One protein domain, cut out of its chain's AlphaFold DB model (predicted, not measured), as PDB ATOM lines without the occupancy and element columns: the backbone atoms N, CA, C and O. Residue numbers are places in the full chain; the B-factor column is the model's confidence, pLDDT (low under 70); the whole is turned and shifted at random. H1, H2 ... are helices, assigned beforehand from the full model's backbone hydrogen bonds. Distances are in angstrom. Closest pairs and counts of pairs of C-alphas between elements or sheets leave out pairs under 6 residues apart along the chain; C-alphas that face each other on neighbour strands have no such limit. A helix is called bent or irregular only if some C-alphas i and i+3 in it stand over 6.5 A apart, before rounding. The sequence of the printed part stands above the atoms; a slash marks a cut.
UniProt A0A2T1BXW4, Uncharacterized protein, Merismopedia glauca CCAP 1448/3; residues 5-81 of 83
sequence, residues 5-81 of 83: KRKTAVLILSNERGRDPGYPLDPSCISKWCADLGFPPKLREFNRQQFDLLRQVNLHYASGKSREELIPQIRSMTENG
ATOM      1  N   LYS A   5      12.239  52.278  -5.787       92.88
ATOM      2  CA  LYS A   5      11.111  51.615  -6.450       92.88
ATOM      3  C   LYS A   5      11.467  50.170  -6.772       92.88
ATOM      4  O   LYS A   5      12.582  49.875  -7.188       92.88
ATOM      5  N   ARG A   6      10.486  49.275  -6.696       90.81
ATOM      6  CA  ARG A   6      10.671  47.841  -6.956       90.81
ATOM      7  C   ARG A   6      11.325  47.529  -8.302       90.81
ATOM      8  O   ARG A   6      12.219  46.695  -8.359       90.81
ATOM      9  N   LYS A   7      10.913  48.212  -9.375       89.56
ATOM     10  CA  LYS A   7      11.526  48.050 -10.706       89.56
ATOM     11  C   LYS A   7      13.012  48.425 -10.686       89.56
ATOM     12  O   LYS A   7      13.834  47.695 -11.219       89.56
ATOM     13  N   THR A   8      13.352  49.520 -10.013       91.62
ATOM     14  CA  THR A   8      14.736  49.963  -9.826       91.62
ATOM     15  C   THR A   8      15.527  48.978  -8.967       91.62
ATOM     16  O   THR A   8      16.649  48.646  -9.322       91.62
ATOM     17  N   ALA A   9      14.929  48.449  -7.895       92.06
ATOM     18  CA  ALA A   9      15.550  47.432  -7.050       92.06
ATOM     19  C   ALA A   9      15.935  46.183  -7.857       92.06
ATOM     20  O   ALA A   9      17.061  45.715  -7.738       92.06
ATOM     21  N   VAL A  10      15.042  45.686  -8.726       91.94
ATOM     22  CA  VAL A  10      15.349  44.568  -9.637       91.94
ATOM     23  C   VAL A  10      16.568  44.890 -10.497       91.94
ATOM     24  O   VAL A  10      17.487  44.080 -10.558       91.94
ATOM     25  N   LEU A  11      16.602  46.062 -11.136       91.94
ATOM     26  CA  LEU A  11      17.701  46.447 -12.027       91.94
ATOM     27  C   LEU A  11      19.035  46.562 -11.286       91.94
ATOM     28  O   LEU A  11      20.028  46.007 -11.747       91.94
ATOM     29  N   ILE A  12      19.048  47.212 -10.117       92.75
ATOM     30  CA  ILE A  12      20.256  47.343  -9.292       92.75
ATOM     31  C   ILE A  12      20.766  45.955  -8.894       92.75
ATOM     32  O   ILE A  12      21.906  45.617  -9.191       92.75
ATOM     33  N   LEU A  13      19.905  45.117  -8.306       92.81
ATOM     34  CA  LEU A  13      20.284  43.781  -7.838       92.81
ATOM     35  C   LEU A  13      20.709  42.855  -8.988       92.81
ATOM     36  O   LEU A  13      21.525  41.956  -8.787       92.81
ATOM     37  N   SER A  14      20.172  43.064 -10.193       91.88
ATOM     38  CA  SER A  14      20.586  42.340 -11.403       91.88
ATOM     39  C   SER A  14      21.991  42.745 -11.829       91.88
ATOM     40  O   SER A  14      22.844  41.881 -12.022       91.88
ATOM     41  N   ASN A  15      22.244  44.052 -11.909       91.38
ATOM     42  CA  ASN A  15      23.548  44.604 -12.254       91.38
ATOM     43  C   ASN A  15      24.627  44.169 -11.250       91.38
ATOM     44  O   ASN A  15      25.725  43.800 -11.644       91.38
ATOM     45  N   GLU A  16      24.300  44.121  -9.955       89.31
ATOM     46  CA  GLU A  16      25.218  43.637  -8.912       89.31
ATOM     47  C   GLU A  16      25.611  42.163  -9.068       89.31
ATOM     48  O   GLU A  16      26.667  41.759  -8.592       89.31
ATOM     49  N   ARG A  17      24.798  41.357  -9.761       85.19
ATOM     50  CA  ARG A  17      25.144  39.973 -10.120       85.19
ATOM     51  C   ARG A  17      25.898  39.859 -11.445       85.19
ATOM     52  O   ARG A  17      26.113  38.743 -11.906       85.19
ATOM     53  N   GLY A  18      26.216  40.977 -12.096       86.75
ATOM     54  CA  GLY A  18      26.763  40.989 -13.451       86.75
ATOM     55  C   GLY A  18      25.770  40.497 -14.508       86.75
ATOM     56  O   GLY A  18      26.191  39.981 -15.540       86.75
ATOM     57  N   ARG A  19      24.453  40.598 -14.257       85.12
ATOM     58  CA  ARG A  19      23.451  40.287 -15.285       85.12
ATOM     59  C   ARG A  19      23.352  41.409 -16.304       85.12
ATOM     60  O   ARG A  19      23.392  42.585 -15.950       85.12
ATOM     61  N   ASP A  20      23.142  41.005 -17.549       81.69
ATOM     62  CA  ASP A  20      22.847  41.915 -18.643       81.69
ATOM     63  C   ASP A  20      21.560  42.719 -18.354       81.69
ATOM     64  O   ASP A  20      20.565  42.144 -17.896       81.69
ATOM     65  N   PRO A  21      21.544  44.040 -18.606       77.38
ATOM     66  CA  PRO A  21      20.378  44.886 -18.351       77.38
ATOM     67  C   PRO A  21      19.153  44.538 -19.214       77.38
ATOM     68  O   PRO A  21      18.034  44.865 -18.819       77.38
ATOM     69  N   GLY A  22      19.336  43.867 -20.355       85.62
ATOM     70  CA  GLY A  22      18.262  43.297 -21.171       85.62
ATOM     71  C   GLY A  22      17.677  42.001 -20.599       85.62
ATOM     72  O   GLY A  22      16.549  41.644 -20.939       85.62
ATOM     73  N   TYR A  23      18.388  41.339 -19.678       85.19
ATOM     74  CA  TYR A  23      17.967  40.102 -19.008       85.19
ATOM     75  C   TYR A  23      18.074  40.213 -17.476       85.19
ATOM     76  O   TYR A  23      18.837  39.473 -16.833       85.19
ATOM     77  N   PRO A  24      17.298  41.124 -16.855       90.00
ATOM     78  CA  PRO A  24      17.325  41.307 -15.414       90.00
ATOM     79  C   PRO A  24      16.826  40.061 -14.668       90.00
ATOM     80  O   PRO A  24      16.290  39.105 -15.232       90.00
ATOM     81  N   LEU A  25      17.009  40.070 -13.351       87.56
ATOM     82  CA  LEU A  25      16.412  39.106 -12.441       87.56
ATOM     83  C   LEU A  25      14.898  39.059 -12.619       87.56
ATOM     84  O   LEU A  25      14.237  40.085 -12.800       87.56
ATOM     85  N   ASP A  26      14.353  37.855 -12.482       87.81
ATOM     86  CA  ASP A  26      12.914  37.674 -12.518       87.81
ATOM     87  C   ASP A  26      12.260  38.461 -11.363       87.81
ATOM     88  O   ASP A  26      12.685  38.348 -10.205       87.81
ATOM     89  N   PRO A  27      11.218  39.269 -11.621       84.50
ATOM     90  CA  PRO A  27      10.577  40.084 -10.590       84.50
ATOM     91  C   PRO A  27       9.935  39.252  -9.466       84.50
ATOM     92  O   PRO A  27       9.689  39.782  -8.372       84.50
ATOM     93  N   SER A  28       9.696  37.957  -9.692       88.38
ATOM     94  CA  SER A  28       9.238  37.014  -8.668       88.38
ATOM     95  C   SER A  28      10.335  36.679  -7.657       88.38
ATOM     96  O   SER A  28       9.999  36.334  -6.525       88.38
ATOM     97  N   CYS A  29      11.624  36.835  -7.995       87.88
ATOM     98  CA  CYS A  29      12.723  36.721  -7.029       87.88
ATOM     99  C   CYS A  29      12.550  37.735  -5.898       87.88
ATOM    100  O   CYS A  29      12.542  37.346  -4.735       87.88
ATOM    101  N   ILE A  30      12.273  39.002  -6.227       89.69
ATOM    102  CA  ILE A  30      11.986  40.027  -5.213       89.69
ATOM    103  C   ILE A  30      10.781  39.627  -4.359       89.69
ATOM    104  O   ILE A  30      10.802  39.837  -3.154       89.69
ATOM    105  N   SER A  31       9.724  39.054  -4.952       90.06
ATOM    106  CA  SER A  31       8.549  38.605  -4.187       90.06
ATOM    107  C   SER A  31       8.908  37.519  -3.180       90.06
ATOM    108  O   SER A  31       8.487  37.608  -2.030       90.06
ATOM    109  N   LYS A  32       9.703  36.528  -3.600       89.00
ATOM    110  CA  LYS A  32      10.183  35.447  -2.733       89.00
ATOM    111  C   LYS A  32      11.054  35.999  -1.606       89.00
ATOM    112  O   LYS A  32      10.795  35.707  -0.449       89.00
ATOM    113  N   TRP A  33      11.999  36.879  -1.929       90.69
ATOM    114  CA  TRP A  33      12.900  37.478  -0.943       90.69
ATOM    115  C   TRP A  33      12.174  38.384   0.047       90.69
ATOM    116  O   TRP A  33      12.467  38.343   1.232       90.69
ATOM    117  N   CYS A  34      11.180  39.152  -0.408       90.69
ATOM    118  CA  CYS A  34      10.315  39.913   0.493       90.69
ATOM    119  C   CYS A  34       9.592  38.985   1.477       90.69
ATOM    120  O   CYS A  34       9.512  39.312   2.653       90.69
ATOM    121  N   ALA A  35       9.087  37.837   1.013       89.25
ATOM    122  CA  ALA A  35       8.425  36.867   1.879       89.25
ATOM    123  C   ALA A  35       9.401  36.225   2.881       89.25
ATOM    124  O   ALA A  35       9.057  36.090   4.051       89.25
ATOM    125  N   ASP A  36      10.622  35.894   2.452       87.06
ATOM    126  CA  ASP A  36      11.677  35.371   3.334       87.06
ATOM    127  C   ASP A  36      12.099  36.382   4.410       87.06
ATOM    128  O   ASP A  36      12.362  36.002   5.547       87.06
ATOM    129  N   LEU A  37      12.113  37.673   4.066       87.38
ATOM    130  CA  LEU A  37      12.411  38.784   4.974       87.38
ATOM    131  C   LEU A  37      11.212  39.210   5.842       87.38
ATOM    132  O   LEU A  37      11.339  40.133   6.644       87.38
ATOM    133  N   GLY A  38      10.034  38.601   5.667       87.31
ATOM    134  CA  GLY A  38       8.815  38.989   6.384       87.31
ATOM    135  C   GLY A  38       8.256  40.362   5.988       87.31
ATOM    136  O   GLY A  38       7.484  40.961   6.732       87.31
ATOM    137  N   PHE A  39       8.639  40.893   4.825       89.69
ATOM    138  CA  PHE A  39       8.131  42.173   4.335       89.69
ATOM    139  C   PHE A  39       6.674  42.067   3.865       89.69
ATOM    140  O   PHE A  39       6.239  41.008   3.403       89.69
ATOM    141  N   PRO A  40       5.927  43.189   3.887       86.69
ATOM    142  CA  PRO A  40       4.574  43.225   3.358       86.69
ATOM    143  C   PRO A  40       4.502  42.730   1.905       86.69
ATOM    144  O   PRO A  40       5.334  43.115   1.067       86.69
ATOM    145  N   PRO A  41       3.476  41.935   1.553       83.62
ATOM    146  CA  PRO A  41       3.249  41.562   0.168       83.62
ATOM    147  C   PRO A  41       2.992  42.814  -0.680       83.62
ATOM    148  O   PRO A  41       2.430  43.805  -0.219       83.62
ATOM    149  N   LYS A  42       3.381  42.758  -1.959       84.50
ATOM    150  CA  LYS A  42       3.191  43.853  -2.933       84.50
ATOM    151  C   LYS A  42       3.873  45.179  -2.552       84.50
ATOM    152  O   LYS A  42       3.459  46.229  -3.046       84.50
ATOM    153  N   LEU A  43       4.948  45.141  -1.757       88.06
ATOM    154  CA  LEU A  43       5.775  46.322  -1.503       88.06
ATOM    155  C   LEU A  43       6.225  46.957  -2.831       88.06
ATOM    156  O   LEU A  43       6.815  46.286  -3.692       88.06
ATOM    157  N   ARG A  44       5.893  48.241  -3.012       89.12
ATOM    158  CA  ARG A  44       6.191  49.014  -4.231       89.12
ATOM    159  C   ARG A  44       7.531  49.734  -4.147       89.12
ATOM    160  O   ARG A  44       8.165  49.961  -5.179       89.12
ATOM    161  N   GLU A  45       7.942  50.072  -2.935       93.38
ATOM    162  CA  GLU A  45       9.113  50.879  -2.636       93.38
ATOM    163  C   GLU A  45       9.789  50.340  -1.383       93.38
ATOM    164  O   GLU A  45       9.112  49.989  -0.421       93.38
ATOM    165  N   PHE A  46      11.113  50.283  -1.413       92.12
ATOM    166  CA  PHE A  46      11.946  49.845  -0.305       92.12
ATOM    167  C   PHE A  46      12.655  51.059   0.281       92.12
ATOM    168  O   PHE A  46      13.215  51.872  -0.460       92.12
ATOM    169  N   ASN A  47      12.652  51.193   1.603       92.69
ATOM    170  CA  ASN A  47      13.586  52.103   2.257       92.69
ATOM    171  C   ASN A  47      15.014  51.525   2.196       92.69
ATOM    172  O   ASN A  47      15.228  50.386   1.771       92.69
ATOM    173  N   ARG A  48      16.006  52.308   2.624       89.62
ATOM    174  CA  ARG A  48      17.414  51.900   2.542       89.62
ATOM    175  C   ARG A  48      17.710  50.602   3.304       89.62
ATOM    176  O   ARG A  48      18.406  49.755   2.764       89.62
ATOM    177  N   GLN A  49      17.145  50.424   4.497       88.88
ATOM    178  CA  GLN A  49      17.342  49.221   5.316       88.88
ATOM    179  C   GLN A  49      16.688  47.987   4.677       88.88
ATOM    180  O   GLN A  49      17.301  46.929   4.587       88.88
ATOM    181  N   GLN A  50      15.467  48.131   4.159       90.69
ATOM    182  CA  GLN A  50      14.772  47.064   3.436       90.69
ATOM    183  C   GLN A  50      15.519  46.656   2.164       90.69
ATOM    184  O   GLN A  50      15.577  45.476   1.823       90.69
ATOM    185  N   PHE A  51      16.085  47.629   1.449       92.06
ATOM    186  CA  PHE A  51      16.856  47.358   0.244       92.06
ATOM    187  C   PHE A  51      18.207  46.701   0.547       92.06
ATOM    188  O   PHE A  51      18.614  45.805  -0.188       92.06
ATOM    189  N   ASP A  52      18.869  47.090   1.636       90.44
ATOM    190  CA  ASP A  52      20.109  46.452   2.083       90.44
ATOM    191  C   ASP A  52      19.892  44.966   2.401       90.44
ATOM    192  O   ASP A  52      20.604  44.104   1.887       90.44
ATOM    193  N   LEU A  53      18.809  44.646   3.117       90.56
ATOM    194  CA  LEU A  53      18.405  43.262   3.370       90.56
ATOM    195  C   LEU A  53      18.164  42.483   2.065       90.56
ATOM    196  O   LEU A  53      18.650  41.363   1.913       90.56
ATOM    197  N   LEU A  54      17.481  43.078   1.079       91.62
ATOM    198  CA  LEU A  54      17.306  42.452  -0.239       91.62
ATOM    199  C   LEU A  54      18.638  42.200  -0.955       91.62
ATOM    200  O   LEU A  54      18.779  41.181  -1.630       91.62
ATOM    201  N   ARG A  55      19.612  43.102  -0.811       91.62
ATOM    202  CA  ARG A  55      20.952  42.943  -1.384       91.62
ATOM    203  C   ARG A  55      21.709  41.791  -0.731       91.62
ATOM    204  O   ARG A  55      22.311  40.993  -1.446       91.62
ATOM    205  N   GLN A  56      21.618  41.643   0.586       89.88
ATOM    206  CA  GLN A  56      22.217  40.511   1.298       89.88
ATOM    207  C   GLN A  56      21.607  39.175   0.852       89.88
ATOM    208  O   GLN A  56      22.337  38.246   0.503       89.88
ATOM    209  N   VAL A  57      20.276  39.106   0.745       91.06
ATOM    210  CA  VAL A  57      19.568  37.932   0.208       91.06
ATOM    211  C   VAL A  57      19.998  37.631  -1.232       91.06
ATOM    212  O   VAL A  57      20.263  36.479  -1.584       91.06
ATOM    213  N   ASN A  58      20.100  38.663  -2.071       91.44
ATOM    214  CA  ASN A  58      20.528  38.527  -3.456       91.44
ATOM    215  C   ASN A  58      21.931  37.911  -3.566       91.44
ATOM    216  O   ASN A  58      22.124  36.980  -4.348       91.44
ATOM    217  N   LEU A  59      22.885  38.402  -2.769       89.12
ATOM    218  CA  LEU A  59      24.258  37.894  -2.729       89.12
ATOM    219  C   LEU A  59      24.317  36.459  -2.197       89.12
ATOM    220  O   LEU A  59      24.994  35.623  -2.789       89.12
ATOM    221  N   HIS A  60      23.554  36.140  -1.149       90.31
ATOM    222  CA  HIS A  60      23.483  34.786  -0.592       90.31
ATOM    223  C   HIS A  60      23.046  33.758  -1.643       90.31
ATOM    224  O   HIS A  60      23.726  32.752  -1.853       90.31
ATOM    225  N   TYR A  61      21.965  34.047  -2.374       87.38
ATOM    226  CA  TYR A  61      21.517  33.191  -3.475       87.38
ATOM    227  C   TYR A  61      22.455  33.236  -4.690       87.38
ATOM    228  O   TYR A  61      22.503  32.278  -5.458       87.38
ATOM    229  N   ALA A  62      23.190  34.330  -4.910       87.62
ATOM    230  CA  ALA A  62      24.213  34.395  -5.953       87.62
ATOM    231  C   ALA A  62      25.412  33.487  -5.651       87.62
ATOM    232  O   ALA A  62      25.955  32.893  -6.576       87.62
ATOM    233  N   SER A  63      25.761  33.302  -4.376       87.25
ATOM    234  CA  SER A  63      26.777  32.340  -3.928       87.25
ATOM    235  C   SER A  63      26.305  30.878  -3.939       87.25
ATOM    236  O   SER A  63      27.035  30.010  -3.472       87.25
ATOM    237  N   GLY A  64      25.094  30.587  -4.432       86.50
ATOM    238  CA  GLY A  64      24.554  29.224  -4.504       86.50
ATOM    239  C   GLY A  64      24.096  28.652  -3.161       86.50
ATOM    240  O   GLY A  64      23.850  27.452  -3.065       86.50
ATOM    241  N   LYS A  65      23.975  29.486  -2.120       88.62
ATOM    242  CA  LYS A  65      23.524  29.044  -0.800       88.62
ATOM    243  C   LYS A  65      22.003  28.869  -0.759       88.62
ATOM    244  O   LYS A  65      21.251  29.585  -1.425       88.62
ATOM    245  N   SER A  66      21.557  27.925   0.064       87.25
ATOM    246  CA  SER A  66      20.147  27.558   0.199       87.25
ATOM    247  C   SER A  66      19.353  28.547   1.048       87.25
ATOM    248  O   SER A  66      19.890  29.282   1.877       87.25
ATOM    249  N   ARG A  67      18.030  28.508   0.878       84.06
ATOM    250  CA  ARG A  67      17.068  29.256   1.695       84.06
ATOM    251  C   ARG A  67      17.166  28.912   3.184       84.06
ATOM    252  O   ARG A  67      17.038  29.796   4.021       84.06
ATOM    253  N   GLU A  68      17.407  27.648   3.513       85.88
ATOM    254  CA  GLU A  68      17.524  27.176   4.901       85.88
ATOM    255  C   GLU A  68      18.682  27.854   5.643       85.88
ATOM    256  O   GLU A  68      18.516  28.239   6.794       85.88
ATOM    257  N   GLU A  69      19.787  28.126   4.945       85.75
ATOM    258  CA  GLU A  69      20.942  28.870   5.469       85.75
ATOM    259  C   GLU A  69      20.658  30.375   5.612       85.75
ATOM    260  O   GLU A  69      21.324  31.087   6.364       85.75
ATOM    261  N   LEU A  70      19.689  30.890   4.852       85.31
ATOM    262  CA  LEU A  70      19.340  32.307   4.827       85.31
ATOM    263  C   LEU A  70      18.441  32.694   6.009       85.31
ATOM    264  O   LEU A  70      18.640  33.746   6.607       85.31
ATOM    265  N   ILE A  71      17.464  31.853   6.366       81.38
ATOM    266  CA  ILE A  71      16.508  32.131   7.452       81.38
ATOM    267  C   ILE A  71      17.181  32.457   8.801       81.38
ATOM    268  O   ILE A  71      16.805  33.473   9.393       81.38
ATOM    269  N   PRO A  72      18.152  31.676   9.319       81.44
ATOM    270  CA  PRO A  72      18.805  32.005  10.586       81.44
ATOM    271  C   PRO A  72      19.608  33.311  10.503       81.44
ATOM    272  O   PRO A  72      19.612  34.080  11.462       81.44
ATOM    273  N   GLN A  73      20.218  33.613   9.351       81.69
ATOM    274  CA  GLN A  73      20.928  34.878   9.129       81.69
ATOM    275  C   GLN A  73      19.968  36.073   9.121       81.69
ATOM    276  O   GLN A  73      20.228  37.058   9.803       81.69
ATOM    277  N   ILE A  74      18.827  35.971   8.427       80.94
ATOM    278  CA  ILE A  74      17.789  37.015   8.422       80.94
ATOM    279  C   ILE A  74      17.274  37.271   9.840       80.94
ATOM    280  O   ILE A  74      17.139  38.427  10.237       80.94
ATOM    281  N   ARG A  75      16.991  36.213  10.614       75.56
ATOM    282  CA  ARG A  75      16.555  36.351  12.012       75.56
ATOM    283  C   ARG A  75      17.596  37.102  12.833       75.56
ATOM    284  O   ARG A  75      17.270  38.131  13.409       75.56
ATOM    285  N   SER A  76      18.861  36.692  12.746       75.38
ATOM    286  CA  SER A  76      19.964  37.387  13.414       75.38
ATOM    287  C   SER A  76      20.078  38.863  12.996       75.38
ATOM    288  O   SER A  76      20.224  39.724  13.858       75.38
ATOM    289  N   MET A  77      19.927  39.187  11.707       68.06
ATOM    290  CA  MET A  77      19.980  40.564  11.186       68.06
ATOM    291  C   MET A  77      18.788  41.426  11.618       68.06
ATOM    292  O   MET A  77      18.927  42.638  11.772       68.06
ATOM    293  N   THR A  78      17.617  40.816  11.796       65.56
ATOM    294  CA  THR A  78      16.392  41.517  12.208       65.56
ATOM    295  C   THR A  78      16.339  41.688  13.732       65.56
ATOM    296  O   THR A  78      15.828  42.694  14.213       65.56
ATOM    297  N   GLU A  79      16.914  40.748  14.491       61.19
ATOM    298  CA  GLU A  79      17.005  40.789  15.958       61.19
ATOM    299  C   GLU A  79      18.157  41.678  16.465       61.19
ATOM    300  O   GLU A  79      17.979  42.395  17.444       61.19
ATOM    301  N   ASN A  80      19.304  41.740  15.773       50.31
ATOM    302  CA  ASN A  80      20.438  42.601  16.165       50.31
ATOM    303  C   ASN A  80      20.269  44.090  15.789       50.31
ATOM    304  O   ASN A  80      21.166  44.892  16.027       50.31
ATOM    305  N   GLY A  81      19.130  44.484  15.210       46.59
ATOM    306  CA  GLY A  81      18.765  45.890  14.979       46.59
ATOM    307  C   GLY A  81      18.077  46.567  16.173       46.59
ATOM    308  O   GLY A  81      17.691  47.729  16.063       46.59
TER     309      GLY A  81
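What this domain is: This is residues 5 to 81 of the 83 residues of an uncharacterized protein of Merismopedia glauca CCAP 1448/3 (UniProt A0A2T1BXW4). Three helices, H1, H3 and H4, stand in a row with H3 in the middle, and the fourth, H2, crosses H3 on one side of the row, with one end near H1 and the other near H4. H3 and H4 form a helical hairpin that folds back after residue 62, while H1 is tilted steeply to H3. The printed part has 77 residues with four named helices, H1, H2, H3 and H4 in that order along the chain, and no named strand; the class is all helix. The whole is compact, with a radius of gyration of the C-alphas of 12.0 A, and spans 37 by 27 by 18 A.

Where its parts are: Start with the longest helix, H3, residues 48 to 62: find C-alpha 48 at (17.414, 51.900, 2.542), and from there the helix runs 20.6 A to C-alpha 62 at (24.213, 34.395, -5.953). Further along, H4 takes residues 67 to 79, 18.3 A long, and ends at C-alpha 79 at (17.005, 40.789, 15.958). H4 is neither bent nor irregular, but only just: C-alphas 69 and 72 are 6.4 A apart. Before H3, look for H1 at residues 6 to 16, 15.3 A long, and H2 at residues 27 to 36, 14.7 A long.

How they stand to each other: H3 is the hub and touches the three other helices, in mostly crossed packing, but only just: 1 of the 3 touching pairs is at a shallow tilt. Look at Trp 33 and Leu 54, the closest C-alphas of H2 and H3, 6.7 A apart; the two touch, H3 with residues 54 to 57 alone, and stand about perpendicular at 76 degrees. H1 and H3 only just touch, with 3 pairs of C-alphas within 8 A, the closest those of Leu 13 and Arg 55 at 6.5 A; they run the same way at a steep tilt of 46 degrees. H3 and H4, the hairpin, also only just touch, with 3 such pairs, by residues 57 to 61 of H3 and 67 to 70 of H4 alone; the closest C-alphas, those of His 60 and Leu 70, are 7.3 A apart, and the tilt is a shallow 24 degrees, opposite ways. H2 is close to H1 but not clearly touching, the closest C-alphas being Val 10 and Pro 27 at 6.6 A. It is likewise close to H4 but not clearly touching, at Asp 36 and Ile 71, whose C-alphas are 7.1 A apart. H1 and H4 are apart. In H1, H2 and H3 every O i to N i+4 pair is within hydrogen-bond range; in H4, 7 of 9 are.

The domain as a whole: The two C-alphas farthest apart, those of Gly 22 and Asn 80, are 37.4 A from each other. The printed part has no cut. The link from H2 to H3 is long, with 11 residues; that from H1 to H2 is short, and that from H3 to H4 is tight. In the B-factor column the mean pLDDT of the printed part is 86.0, and residues 77 to 81, of which 77 to 79 belong to H4, are under 70.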